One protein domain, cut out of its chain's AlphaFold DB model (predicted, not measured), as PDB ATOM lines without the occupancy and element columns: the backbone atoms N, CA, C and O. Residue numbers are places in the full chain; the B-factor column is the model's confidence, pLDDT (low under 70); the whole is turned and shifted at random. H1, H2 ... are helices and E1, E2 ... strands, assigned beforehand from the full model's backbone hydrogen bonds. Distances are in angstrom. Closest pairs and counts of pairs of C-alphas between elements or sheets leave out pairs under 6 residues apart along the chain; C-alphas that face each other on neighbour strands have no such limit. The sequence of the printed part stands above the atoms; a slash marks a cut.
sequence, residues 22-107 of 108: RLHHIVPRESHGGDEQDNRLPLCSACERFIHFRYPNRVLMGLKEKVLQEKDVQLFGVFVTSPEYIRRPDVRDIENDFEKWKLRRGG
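What this domain is: This is residues 22 to 107 of the 108 residues of the protein "HNH domain-containing protein" of Hadesarchaea archaeon (UniProt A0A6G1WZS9). Two helices, H1 and H4, lie side by side in the middle of an elongated body and run opposite ways. Toward one end lie the small strand hairpin E1 and E2, its long loop of residues 26 to 39, and the short helices H2 and H3; toward the other lie H5 and H6, with H6 crosswise to H4. The printed part has 86 residues, with elements in the order E1 E2 H1 H2 H3 H4 H5 H6, an antiparallel sheet E1 - E2, and the class mostly helix. It is compact, with a radius of gyration of the C-alphas of 13.7 A and spans of 41 by 23 by 17 A.

Where its parts are: E1, residues 22 to 25, begins at C-alpha 22 (-81.980, 147.521, -8.330). E2 is residues 40 to 44, H1 45 to 54 with 14.2 A, H2 57 to 60, H3 64 to 69, H4 71 to 81 with 15.5 A, and H5 83 to 86. H6, residues 94 to 105, is 16.3 A long and ends at C-alpha 105 (-95.411, 169.751, -23.003).

How they stand to each other: In the hairpin E1 and E2, N 24 and O 41 are 2.9 A apart, within hydrogen-bond range. The closest C-alphas of E1 and H1, His 24 and Glu 48, are 6.9 A apart. H1 touches H4 at Cys 47 and Gly 77, C-alphas 6.9 A apart, at a shallow tilt of 26 degrees. H1 and H2 meet only through their link. H3 is close to H4 but not clearly touching, with C-alphas 68 and 74 closest at 6.5 A. H6, with residues 98 to 101 alone, only just touches H4, with 3 pairs of C-alphas within 8 A, the closest Phe 79 and Phe 98 at 6.6 A; their lines are about perpendicular, at 82 degrees. H5 and H6 are near each other. In H1, H4 and H6 every O i to N i+4 pair is within hydrogen-bond range, in H3 1 of 2; H2 and H5 are too short for such a pair.

The domain as a whole: The C-alphas farthest apart, Asp 35 and Gly 107, are 43.4 A apart. The printed part has no cut, and the link E1 to E2 is long. The mean pLDDT of the printed part is 75.2; residues 25 to 39, 56 to 65, 89, 91 and 106 to 107 are under 70.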
ATOM      1  N   ARG A  22     -82.481 147.947  -9.637       81.81
ATOM      2  CA  ARG A  22     -81.980 147.521  -8.330       81.81
ATOM      3  C   ARG A  22     -83.004 147.889  -7.265       81.81
ATOM      4  O   ARG A  22     -83.805 148.801  -7.445       81.81
ATOM      5  N   LEU A  23     -82.968 147.166  -6.152       79.31
ATOM      6  CA  LEU A  23     -83.690 147.563  -4.949       79.31
ATOM      7  C   LEU A  23     -82.929 148.727  -4.315       79.31
ATOM      8  O   LEU A  23     -81.874 148.519  -3.716       79.31
ATOM      9  N   HIS A  24     -83.446 149.936  -4.499       73.88
ATOM     10  CA  HIS A  24     -82.854 151.156  -3.969       73.88
ATOM     11  C   HIS A  24     -83.521 151.529  -2.648       73.88
ATOM     12  O   HIS A  24     -84.747 151.489  -2.530       73.88
ATOM     13  N   HIS A  25     -82.708 151.885  -1.654       68.44
ATOM     14  CA  HIS A  25     -83.194 152.421  -0.388       68.44
ATOM     15  C   HIS A  25     -83.718 153.839  -0.604       68.44
ATOM     16  O   HIS A  25     -82.955 154.717  -0.993       68.44
ATOM     17  N   ILE A  26     -84.997 154.075  -0.311       64.06
ATOM     18  CA  ILE A  26     -85.563 155.429  -0.373       64.06
ATOM     19  C   ILE A  26     -84.973 156.293   0.752       64.06
ATOM     20  O   ILE A  26     -84.631 157.455   0.547       64.06
ATOM     21  N   VAL A  27     -84.788 155.711   1.938       61.03
ATOM     22  CA  VAL A  27     -84.042 156.337   3.034       61.03
ATOM     23  C   VAL A  27     -82.651 155.710   3.115       61.03
ATOM     24  O   VAL A  27     -82.548 154.534   3.477       61.03
ATOM     25  N   PRO A  28     -81.568 156.452   2.828       56.78
ATOM     26  CA  PRO A  28     -80.222 155.915   2.948       56.78
ATOM     27  C   PRO A  28     -79.843 155.618   4.400       56.78
ATOM     28  O   PRO A  28     -80.228 156.319   5.341       56.78
ATOM     29  N   ARG A  29     -79.017 154.579   4.555       54.69
ATOM     30  CA  ARG A  29     -78.542 154.043   5.843       54.69
ATOM     31  C   ARG A  29     -77.873 155.097   6.731       54.69
ATOM     32  O   ARG A  29     -78.011 155.053   7.948       54.69
ATOM     33  N   GLU A  30     -77.209 156.076   6.123       52.78
ATOM     34  CA  GLU A  30     -76.494 157.162   6.808       52.78
ATOM     35  C   GLU A  30     -77.414 158.103   7.604       52.78
ATOM     36  O   GLU A  30     -76.944 158.855   8.449       52.78
ATOM     37  N   SER A  31     -78.729 158.068   7.363       51.16
ATOM     38  CA  SER A  31     -79.716 158.887   8.082       51.16
ATOM     39  C   SER A  31     -80.515 158.115   9.140       51.16
ATOM     40  O   SER A  31     -81.528 158.630   9.584       51.16
ATOM     41  N   HIS A  32     -80.080 156.916   9.558       54.84
ATOM     42  CA  HIS A  32     -80.807 156.006  10.470       54.84
ATOM     43  C   HIS A  32     -82.062 155.352   9.857       54.84
ATOM     44  O   HIS A  32     -82.951 154.909  10.583       54.84
ATOM     45  N   GLY A  33     -82.155 155.255   8.526       51.16
ATOM     46  CA  GLY A  33     -83.171 154.403   7.903       51.16
ATOM     47  C   GLY A  33     -82.934 152.945   8.300       51.16
ATOM     48  O   GLY A  33     -81.865 152.406   8.009       51.16
ATOM     49  N   GLY A  34     -83.899 152.318   8.978       49.09
ATOM     50  CA  GLY A  34     -83.837 150.896   9.315       49.09
ATOM     51  C   GLY A  34     -83.652 150.034   8.061       49.09
ATOM     52  O   GLY A  34     -84.118 150.388   6.975       49.09
ATOM     53  N   ASP A  35     -82.978 148.886   8.196       49.66
ATOM     54  CA  ASP A  35     -82.808 147.898   7.113       49.66
ATOM     55  C   ASP A  35     -84.091 147.072   6.879       49.66
ATOM     56  O   ASP A  35     -84.057 145.890   6.546       49.66
ATOM     57  N   GLU A  36     -85.245 147.695   7.091       54.88
ATOM     58  CA  GLU A  36     -86.551 147.083   6.904       54.88
ATOM     59  C   GLU A  36     -86.796 146.903   5.399       54.88
ATOM     60  O   GLU A  36     -86.541 147.810   4.600       54.88
ATOM     61  N   GLN A  37     -87.270 145.718   4.987       48.84
ATOM     62  CA  GLN A  37     -87.581 145.423   3.576       48.84
ATOM     63  C   GLN A  37     -88.554 146.450   2.974       48.84
ATOM     64  O   GLN A  37     -88.466 146.758   1.788       48.84
ATOM     65  N   ASP A  38     -89.394 147.049   3.816       55.78
ATOM     66  CA  ASP A  38     -90.342 148.111   3.493       55.78
ATOM     67  C   ASP A  38     -89.717 149.429   2.998       55.78
ATOM     68  O   ASP A  38     -90.435 150.269   2.458       55.78
ATOM     69  N   ASN A  39     -88.403 149.627   3.150       63.00
ATOM     70  CA  ASN A  39     -87.693 150.854   2.761       63.00
ATOM     71  C   ASN A  39     -86.966 150.738   1.400       63.00
ATOM     72  O   ASN A  39     -86.165 151.603   1.034       63.00
ATOM     73  N   ARG A  40     -87.205 149.662   0.637       71.56
ATOM     74  CA  ARG A  40     -86.568 149.439  -0.670       71.56
ATOM     75  C   ARG A  40     -87.607 149.366  -1.785       71.56
ATOM     76  O   ARG A  40     -88.535 148.573  -1.695       71.56
ATOM     77  N   LEU A  41     -87.402 150.126  -2.860       79.62
ATOM     78  CA  LEU A  41     -88.209 150.025  -4.083       79.62
ATOM     79  C   LEU A  41     -87.351 149.533  -5.249       79.62
ATOM     80  O   LEU A  41     -86.204 149.976  -5.390       79.62
ATOM     81  N   PRO A  42     -87.874 148.655  -6.123       86.56
ATOM     82  CA  PRO A  42     -87.218 148.343  -7.379       86.56
ATOM     83  C   PRO A  42     -87.307 149.559  -8.307       86.56
ATOM     84  O   PRO A  42     -88.353 149.876  -8.869       86.56
ATOM     85  N   LEU A  43     -86.185 150.255  -8.475       86.94
ATOM     86  CA  LEU A  43     -86.071 151.437  -9.327       86.94
ATOM     87  C   LEU A  43     -84.921 151.266 -10.321       86.94
ATOM     88  O   LEU A  43     -83.957 150.539 -10.078       86.94
ATOM     89  N   CYS A  44     -85.028 151.929 -11.472       88.50
ATOM     90  CA  CYS A  44     -83.873 152.120 -12.343       88.50
ATOM     91  C   CYS A  44     -83.016 153.280 -11.822       88.50
ATOM     92  O   CYS A  44     -83.538 154.193 -11.179       88.50
ATOM     93  N   SER A  45     -81.733 153.301 -12.185       84.81
ATOM     94  CA  SER A  45     -80.792 154.343 -11.735       84.81
ATOM     95  C   SER A  45     -81.232 155.770 -12.084       84.81
ATOM     96  O   SER A  45     -80.908 156.708 -11.370       84.81
ATOM     97  N   ALA A  46     -81.992 155.958 -13.167       86.94
ATOM     98  CA  ALA A  46     -82.520 157.275 -13.528       86.94
ATOM     99  C   ALA A  46     -83.618 157.746 -12.558       86.94
ATOM    100  O   ALA A  46     -83.588 158.881 -12.093       86.94
ATOM    101  N   CYS A  47     -84.588 156.877 -12.253       87.56
ATOM    102  CA  CYS A  47     -85.688 157.206 -11.347       87.56
ATOM    103  C   CYS A  47     -85.208 157.354  -9.904       87.56
ATOM    104  O   CYS A  47     -85.665 158.258  -9.214       87.56
ATOM    105  N   GLU A  48     -84.285 156.499  -9.467       86.19
ATOM    106  CA  GLU A  48     -83.668 156.612  -8.147       86.19
ATOM    107  C   GLU A  48     -82.921 157.945  -7.992       86.19
ATOM    108  O   GLU A  48     -83.227 158.709  -7.075       86.19
ATOM    109  N   ARG A  49     -82.021 158.279  -8.922       85.25
ATOM    110  CA  ARG A  49     -81.287 159.548  -8.883       85.25
ATOM    111  C   ARG A  49     -82.214 160.761  -8.845       85.25
ATOM    112  O   ARG A  49     -81.980 161.673  -8.057       85.25
ATOM    113  N   PHE A  50     -83.277 160.766  -9.650       87.44
ATOM    114  CA  PHE A  50     -84.247 161.862  -9.649       87.44
ATOM    115  C   PHE A  50     -84.959 162.013  -8.300       87.44
ATOM    116  O   PHE A  50     -85.116 163.130  -7.807       87.44
ATOM    117  N   ILE A  51     -85.348 160.899  -7.673       85.38
ATOM    118  CA  ILE A  51     -85.986 160.917  -6.352       85.38
ATOM    119  C   ILE A  51     -85.027 161.490  -5.300       85.38
ATOM    120  O   ILE A  51     -85.432 162.391  -4.568       85.38
ATOM    121  N   HIS A  52     -83.761 161.056  -5.264       80.31
ATOM    122  CA  HIS A  52     -82.772 161.606  -4.322       80.31
ATOM    123  C   HIS A  52     -82.406 163.067  -4.601       80.31
ATOM    124  O   HIS A  52     -82.094 163.805  -3.669       80.31
ATOM    125  N   PHE A  53     -82.444 163.500  -5.863       83.75
ATOM    126  CA  PHE A  53     -82.241 164.902  -6.219       83.75
ATOM    127  C   PHE A  53     -83.396 165.780  -5.720       83.75
ATOM    128  O   PHE A  53     -83.174 166.863  -5.179       83.75
ATOM    129  N   ARG A  54     -84.642 165.321  -5.893       81.88
ATOM    130  CA  ARG A  54     -85.843 166.115  -5.604       81.88
ATOM    131  C   ARG A  54     -86.239 166.108  -4.131       81.88
ATOM    132  O   ARG A  54     -86.738 167.121  -3.635       81.88
ATOM    133  N   TYR A  55     -86.032 164.986  -3.451       76.62
ATOM    134  CA  TYR A  55     -86.429 164.777  -2.067       76.62
ATOM    135  C   TYR A  55     -85.191 164.400  -1.250       76.62
ATOM    136  O   TYR A  55     -84.679 163.290  -1.385       76.62
ATOM    137  N   PRO A  56     -84.691 165.295  -0.382       69.44
ATOM    138  CA  PRO A  56     -83.574 164.949   0.477       69.44
ATOM    139  C   PRO A  56     -83.986 163.831   1.441       69.44
ATOM    140  O   PRO A  56     -85.139 163.730   1.859       69.44
ATOM    141  N   ASN A  57     -83.006 163.040   1.863       65.56
ATOM    142  CA  ASN A  57     -83.175 161.825   2.669       65.56
ATOM    143  C   ASN A  57     -84.087 161.980   3.902       65.56
ATOM    144  O   ASN A  57     -84.804 161.052   4.261       65.56
ATOM    145  N   ARG A  58     -84.103 163.166   4.527       58.97
ATOM    146  CA  ARG A  58     -84.953 163.477   5.691       58.97
ATOM    147  C   ARG A  58     -86.452 163.528   5.367       58.97
ATOM    148  O   ARG A  58     -87.259 163.271   6.246       58.97
ATOM    149  N   VAL A  59     -86.818 163.868   4.131       62.91
ATOM    150  CA  VAL A  59     -88.214 163.952   3.656       62.91
ATOM    151  C   VAL A  59     -88.724 162.576   3.222       62.91
ATOM    152  O   VAL A  59     -89.901 162.264   3.366       62.91
ATOM    153  N   LEU A  60     -87.823 161.727   2.737       63.19
ATOM    154  CA  LEU A  60     -88.121 160.374   2.277       63.19
ATOM    155  C   LEU A  60     -88.481 159.404   3.428       63.19
ATOM    156  O   LEU A  60     -89.172 158.409   3.200       63.19
ATOM    157  N   MET A  61     -88.104 159.736   4.672       55.41
ATOM    158  CA  MET A  61     -88.477 159.027   5.907       55.41
ATOM    159  C   MET A  61     -89.979 159.163   6.217       55.41
ATOM    160  O   MET A  61     -90.390 159.995   7.019       55.41
ATOM    161  N   GLY A  62     -90.809 158.342   5.569       56.72
ATOM    162  CA  GLY A  62     -92.258 158.253   5.824       56.72
ATOM    163  C   GLY A  62     -93.155 158.491   4.607       56.72
ATOM    164  O   GLY A  62     -94.379 158.485   4.736       56.72
ATOM    165  N   LEU A  63     -92.573 158.689   3.420       63.41
ATOM    166  CA  LEU A  63     -93.310 159.004   2.191       63.41
ATOM    167  C   LEU A  63     -93.127 157.953   1.083       63.41
ATOM    168  O   LEU A  63     -93.410 158.261  -0.065       63.41
ATOM    169  N   LYS A  64     -92.693 156.720   1.385       66.19
ATOM    170  CA  LYS A  64     -92.294 155.716   0.369       66.19
ATOM    171  C   LYS A  64     -93.288 155.515  -0.785       66.19
ATOM    172  O   LYS A  64     -92.896 155.492  -1.941       66.19
ATOM    173  N   GLU A  65     -94.577 155.414  -0.485       66.19
ATOM    174  CA  GLU A  65     -95.627 155.232  -1.494       66.19
ATOM    175  C   GLU A  65     -96.124 156.580  -2.011       66.19
ATOM    176  O   GLU A  65     -96.538 156.701  -3.160       66.19
ATOM    177  N   LYS A  66     -96.027 157.619  -1.178       74.56
ATOM    178  CA  LYS A  66     -96.440 158.974  -1.535       74.56
ATOM    179  C   LYS A  66     -95.484 159.604  -2.543       74.56
ATOM    180  O   LYS A  66     -95.947 160.302  -3.428       74.56
ATOM    181  N   VAL A  67     -94.183 159.306  -2.486       80.56
ATOM    182  CA  VAL A  67     -93.193 159.848  -3.430       80.56
ATOM    183  C   VAL A  67     -93.447 159.352  -4.851       80.56
ATOM    184  O   VAL A  67     -93.291 160.115  -5.793       80.56
ATOM    185  N   LEU A  68     -93.927 158.116  -5.027       82.81
ATOM    186  CA  LEU A  68     -94.354 157.610  -6.338       82.81
ATOM    187  C   LEU A  68     -95.685 158.221  -6.809       82.81
ATOM    188  O   LEU A  68     -96.009 158.173  -7.995       82.81
ATOM    189  N   GLN A  69     -96.465 158.794  -5.893       85.00
ATOM    190  CA  GLN A  69     -97.700 159.514  -6.203       85.00
ATOM    191  C   GLN A  69     -97.451 160.992  -6.524       85.00
ATOM    192  O   GLN A  69     -98.342 161.666  -7.039       85.00
ATOM    193  N   GLU A  70     -96.245 161.501  -6.267       86.31
ATOM    194  CA  GLU A  70     -95.895 162.881  -6.568       86.31
ATOM    195  C   GLU A  70     -95.892 163.119  -8.078       86.31
ATOM    196  O   GLU A  70     -95.251 162.406  -8.856       86.31
ATOM    197  N   LYS A  71     -96.586 164.180  -8.500       88.12
ATOM    198  CA  LYS A  71     -96.784 164.505  -9.917       88.12
ATOM    199  C   LYS A  71     -95.463 164.625 -10.682       88.12
ATOM    200  O   LYS A  71     -95.362 164.120 -11.796       88.12
ATOM    201  N   ASP A  72     -94.453 165.268 -10.092       87.88
ATOM    202  CA  ASP A  72     -93.125 165.398 -10.706       87.88
ATOM    203  C   ASP A  72     -92.467 164.024 -10.920       87.88
ATOM    204  O   ASP A  72     -91.883 163.784 -11.974       87.88
ATOM    205  N   VAL A  73     -92.599 163.101  -9.962       88.06
ATOM    206  CA  VAL A  73     -92.013 161.753 -10.030       88.06
ATOM    207  C   VAL A  73     -92.690 160.916 -11.109       88.06
ATOM    208  O   VAL A  73     -91.994 160.305 -11.924       88.06
ATOM    209  N   GLN A  74     -94.022 160.962 -11.184       90.06
ATOM    210  CA  GLN A  74     -94.794 160.285 -12.230       90.06
ATOM    211  C   GLN A  74     -94.479 160.840 -13.623       90.06
ATOM    212  O   GLN A  74     -94.221 160.082 -14.562       90.06
ATOM    213  N   LEU A  75     -94.450 162.169 -13.768       90.81
ATOM    214  CA  LEU A  75     -94.083 162.825 -15.024       90.81
ATOM    215  C   LEU A  75     -92.657 162.475 -15.439       90.81
ATOM    216  O   LEU A  75     -92.406 162.252 -16.623       90.81
ATOM    217  N   PHE A  76     -91.739 162.381 -14.480       90.44
ATOM    218  CA  PHE A  76     -90.383 161.928 -14.740       90.44
ATOM    219  C   PHE A  76     -90.357 160.475 -15.227       90.44
ATOM    220  O   PHE A  76     -89.645 160.162 -16.182       90.44
ATOM    221  N   GLY A  77     -91.182 159.597 -14.645       89.69
ATOM    222  CA  GLY A  77     -91.391 158.232 -15.129       89.69
ATOM    223  C   GLY A  77     -91.786 158.197 -16.610       89.69
ATOM    224  O   GLY A  77     -91.175 157.481 -17.408       89.69
ATOM    225  N   VAL A  78     -92.731 159.052 -17.010       90.38
ATOM    226  CA  VAL A  78     -93.129 159.213 -18.417       90.38
ATOM    227  C   VAL A  78     -91.978 159.755 -19.266       90.38
ATOM    228  O   VAL A  78     -91.695 159.203 -20.330       90.38
ATOM    229  N   PHE A  79     -91.283 160.797 -18.804       89.31
ATOM    230  CA  PHE A  79     -90.152 161.394 -19.514       89.31
ATOM    231  C   PHE A  79     -89.060 160.369 -19.812       89.31
ATOM    232  O   PHE A  79     -88.640 160.250 -20.965       89.31
ATOM    233  N   VAL A  80     -88.647 159.569 -18.828       86.75
ATOM    234  CA  VAL A  80     -87.614 158.562 -19.069       86.75
ATOM    235  C   VAL A  80     -88.115 157.502 -20.043       86.75
ATOM    236  O   VAL A  80     -87.357 157.045 -20.882       86.75
ATOM    237  N   THR A  81     -89.396 157.137 -20.059       87.75
ATOM    238  CA  THR A  81     -89.924 156.238 -21.109       87.75
ATOM    239  C   THR A  81     -90.140 156.893 -22.475       87.75
ATOM    240  O   THR A  81     -90.461 156.195 -23.437       87.75
ATOM    241  N   SER A  82     -89.936 158.205 -22.608       85.88
ATOM    242  CA  SER A  82     -90.144 158.897 -23.875       85.88
ATOM    243  C   SER A  82     -89.080 158.516 -24.920       85.88
ATOM    244  O   SER A  82     -87.905 158.322 -24.583       85.88
ATOM    245  N   PRO A  83     -89.440 158.472 -26.218       81.81
ATOM    246  CA  PRO A  83     -88.471 158.274 -27.296       81.81
ATOM    247  C   PRO A  83     -87.365 159.336 -27.308       81.81
ATOM    248  O   PRO A  83     -86.255 159.061 -27.755       81.81
ATOM    249  N   GLU A  84     -87.676 160.544 -26.828       77.69
ATOM    250  CA  GLU A  84     -86.746 161.670 -26.734       77.69
ATOM    251  C   GLU A  84     -85.565 161.329 -25.819       77.69
ATOM    252  O   GLU A  84     -84.415 161.510 -26.212       77.69
ATOM    253  N   TYR A  85     -85.851 160.764 -24.644       80.12
ATOM    254  CA  TYR A  85     -84.829 160.372 -23.679       80.12
ATOM    255  C   TYR A  85     -84.149 159.046 -24.049       80.12
ATOM    256  O   TYR A  85     -82.927 158.931 -23.973       80.12
ATOM    257  N   ILE A  86     -84.903 158.041 -24.512       78.88
ATOM    258  CA  ILE A  86     -84.347 156.718 -24.867       78.88
ATOM    259  C   ILE A  86     -83.253 156.822 -25.940       78.88
ATOM    260  O   ILE A  86     -82.287 156.063 -25.910       78.88
ATOM    261  N   ARG A  87     -83.376 157.769 -26.876       75.50
ATOM    262  CA  ARG A  87     -82.391 157.972 -27.950       75.50
ATOM    263  C   ARG A  87     -81.094 158.634 -27.475       75.50
ATOM    264  O   ARG A  87     -80.089 158.526 -28.174       75.50
ATOM    265  N   ARG A  88     -81.111 159.335 -26.338       70.00
ATOM    266  CA  ARG A  88     -79.954 160.033 -25.757       70.00
ATOM    267  C   ARG A  88     -80.025 160.008 -24.227       70.00
ATOM    268  O   ARG A  88     -80.340 161.028 -23.620       70.00
ATOM    269  N   PRO A  89     -79.738 158.860 -23.593       65.94
ATOM    270  CA  PRO A  89     -79.733 158.770 -22.142       65.94
ATOM    271  C   PRO A  89     -78.465 159.437 -21.590       65.94
ATOM    272  O   PRO A  89     -77.499 158.757 -21.257       65.94
ATOM    273  N   ASP A  90     -78.439 160.770 -21.510       70.44
ATOM    274  CA  ASP A  90     -77.437 161.468 -20.704       70.44
ATOM    275  C   ASP A  90     -77.979 161.600 -19.278       70.44
ATOM    276  O   ASP A  90     -79.004 162.229 -19.020       70.44
ATOM    277  N   VAL A  91     -77.325 160.910 -18.346       66.50
ATOM    278  CA  VAL A  91     -77.712 160.908 -16.933       66.50
ATOM    279  C   VAL A  91     -77.159 162.112 -16.175       66.50
ATOM    280  O   VAL A  91     -77.558 162.316 -15.037       66.50
ATOM    281  N   ARG A  92     -76.221 162.884 -16.741       70.69
ATOM    282  CA  ARG A  92     -75.563 163.993 -16.031       70.69
ATOM    283  C   ARG A  92     -76.480 165.198 -15.873       70.69
ATOM    284  O   ARG A  92     -76.429 165.807 -14.813       70.69
ATOM    285  N   ASP A  93     -77.329 165.447 -16.866       78.38
ATOM    286  CA  ASP A  93     -78.263 166.580 -16.943       78.38
ATOM    287  C   ASP A  93     -79.733 166.135 -17.044       78.38
ATOM    288  O   ASP A  93     -80.597 166.878 -17.512       78.38
ATOM    289  N   ILE A  94     -80.039 164.911 -16.612       82.38
ATOM    290  CA  ILE A  94     -81.366 164.302 -16.761       82.38
ATOM    291  C   ILE A  94     -82.478 165.134 -16.106       82.38
ATOM    292  O   ILE A  94     -83.598 165.190 -16.613       82.38
ATOM    293  N   GLU A  95     -82.162 165.819 -15.011       83.62
ATOM    294  CA  GLU A  95     -83.047 166.736 -14.303       83.62
ATOM    295  C   GLU A  95     -83.328 167.997 -15.144       83.62
ATOM    296  O   GLU A  95     -84.482 168.383 -15.324       83.62
ATOM    297  N   ASN A  96     -82.293 168.592 -15.749       84.69
ATOM    298  CA  ASN A  96     -82.426 169.751 -16.640       84.69
ATOM    299  C   ASN A  96     -83.207 169.408 -17.916       84.69
ATOM    300  O   ASN A  96     -84.018 170.203 -18.399       84.69
ATOM    301  N   ASP A  97     -82.973 168.224 -18.476       86.00
ATOM    302  CA  ASP A  97     -83.689 167.754 -19.658       86.00
ATOM    303  C   ASP A  97     -85.155 167.437 -19.352       86.00
ATOM    304  O   ASP A  97     -86.022 167.718 -20.185       86.00
ATOM    305  N   PHE A  98     -85.452 166.947 -18.146       88.25
ATOM    306  CA  PHE A  98     -86.822 166.799 -17.671       88.25
ATOM    307  C   PHE A  98     -87.546 168.147 -17.566       88.25
ATOM    308  O   PHE A  98     -88.665 168.271 -18.064       88.25
ATOM    309  N   GLU A  99     -86.919 169.179 -16.994       87.94
ATOM    310  CA  GLU A  99     -87.522 170.520 -16.918       87.94
ATOM    311  C   GLU A  99     -87.795 171.103 -18.314       87.94
ATOM    312  O   GLU A  99     -88.900 171.576 -18.594       87.94
ATOM    313  N   LYS A 100     -86.839 170.986 -19.246       87.00
ATOM    314  CA  LYS A 100     -87.046 171.386 -20.652       87.00
ATOM    315  C   LYS A 100     -88.181 170.600 -21.303       87.00
ATOM    316  O   LYS A 100     -88.977 171.155 -22.059       87.00
ATOM    317  N   TRP A 101     -88.261 169.300 -21.036       86.81
ATOM    318  CA  TRP A 101     -89.327 168.451 -21.551       86.81
ATOM    319  C   TRP A 101     -90.699 168.848 -21.000       86.81
ATOM    320  O   TRP A 101     -91.646 168.953 -21.782       86.81
ATOM    321  N   LYS A 102     -90.797 169.159 -19.700       87.50
ATOM    322  CA  LYS A 102     -92.016 169.700 -19.085       87.50
ATOM    323  C   LYS A 102     -92.440 171.001 -19.752       87.50
ATOM    324  O   LYS A 102     -93.598 171.117 -20.132       87.50
ATOM    325  N   LEU A 103     -91.515 171.938 -19.970       85.81
ATOM    326  CA  LEU A 103     -91.810 173.209 -20.645       85.81
ATOM    327  C   LEU A 103     -92.357 173.003 -22.064       85.81
ATOM    328  O   LEU A 103     -93.312 173.665 -22.456       85.81
ATOM    329  N   ARG A 104     -91.810 172.043 -22.820       84.12
ATOM    330  CA  ARG A 104     -92.296 171.718 -24.173       84.12
ATOM    331  C   ARG A 104     -93.688 171.088 -24.192       84.12
ATOM    332  O   ARG A 104     -94.385 171.218 -25.192       84.12
ATOM    333  N   ARG A 105     -94.086 170.388 -23.126       77.62
ATOM    334  CA  ARG A 105     -95.411 169.751 -23.003       77.62
ATOM    335  C   ARG A 105     -96.435 170.579 -22.227       77.62
ATOM    336  O   ARG A 105     -97.615 170.270 -22.302       77.62
ATOM    337  N   GLY A 106     -95.985 171.598 -21.496       62.91
ATOM    338  CA  GLY A 106     -96.792 172.493 -20.665       62.91
ATOM    339  C   GLY A 106     -97.043 173.876 -21.270       62.91
ATOM    340  O   GLY A 106     -97.400 174.793 -20.539       62.91
ATOM    341  N   GLY A 107     -96.846 174.046 -22.580       49.59
ATOM    342  CA  GLY A 107     -97.399 175.168 -23.338       49.59
ATOM    343  C   GLY A 107     -98.767 174.790 -23.907       49.59
ATOM    344  O   GLY A 107     -98.845 174.396 -25.070       49.59
TER     345      GLY A 107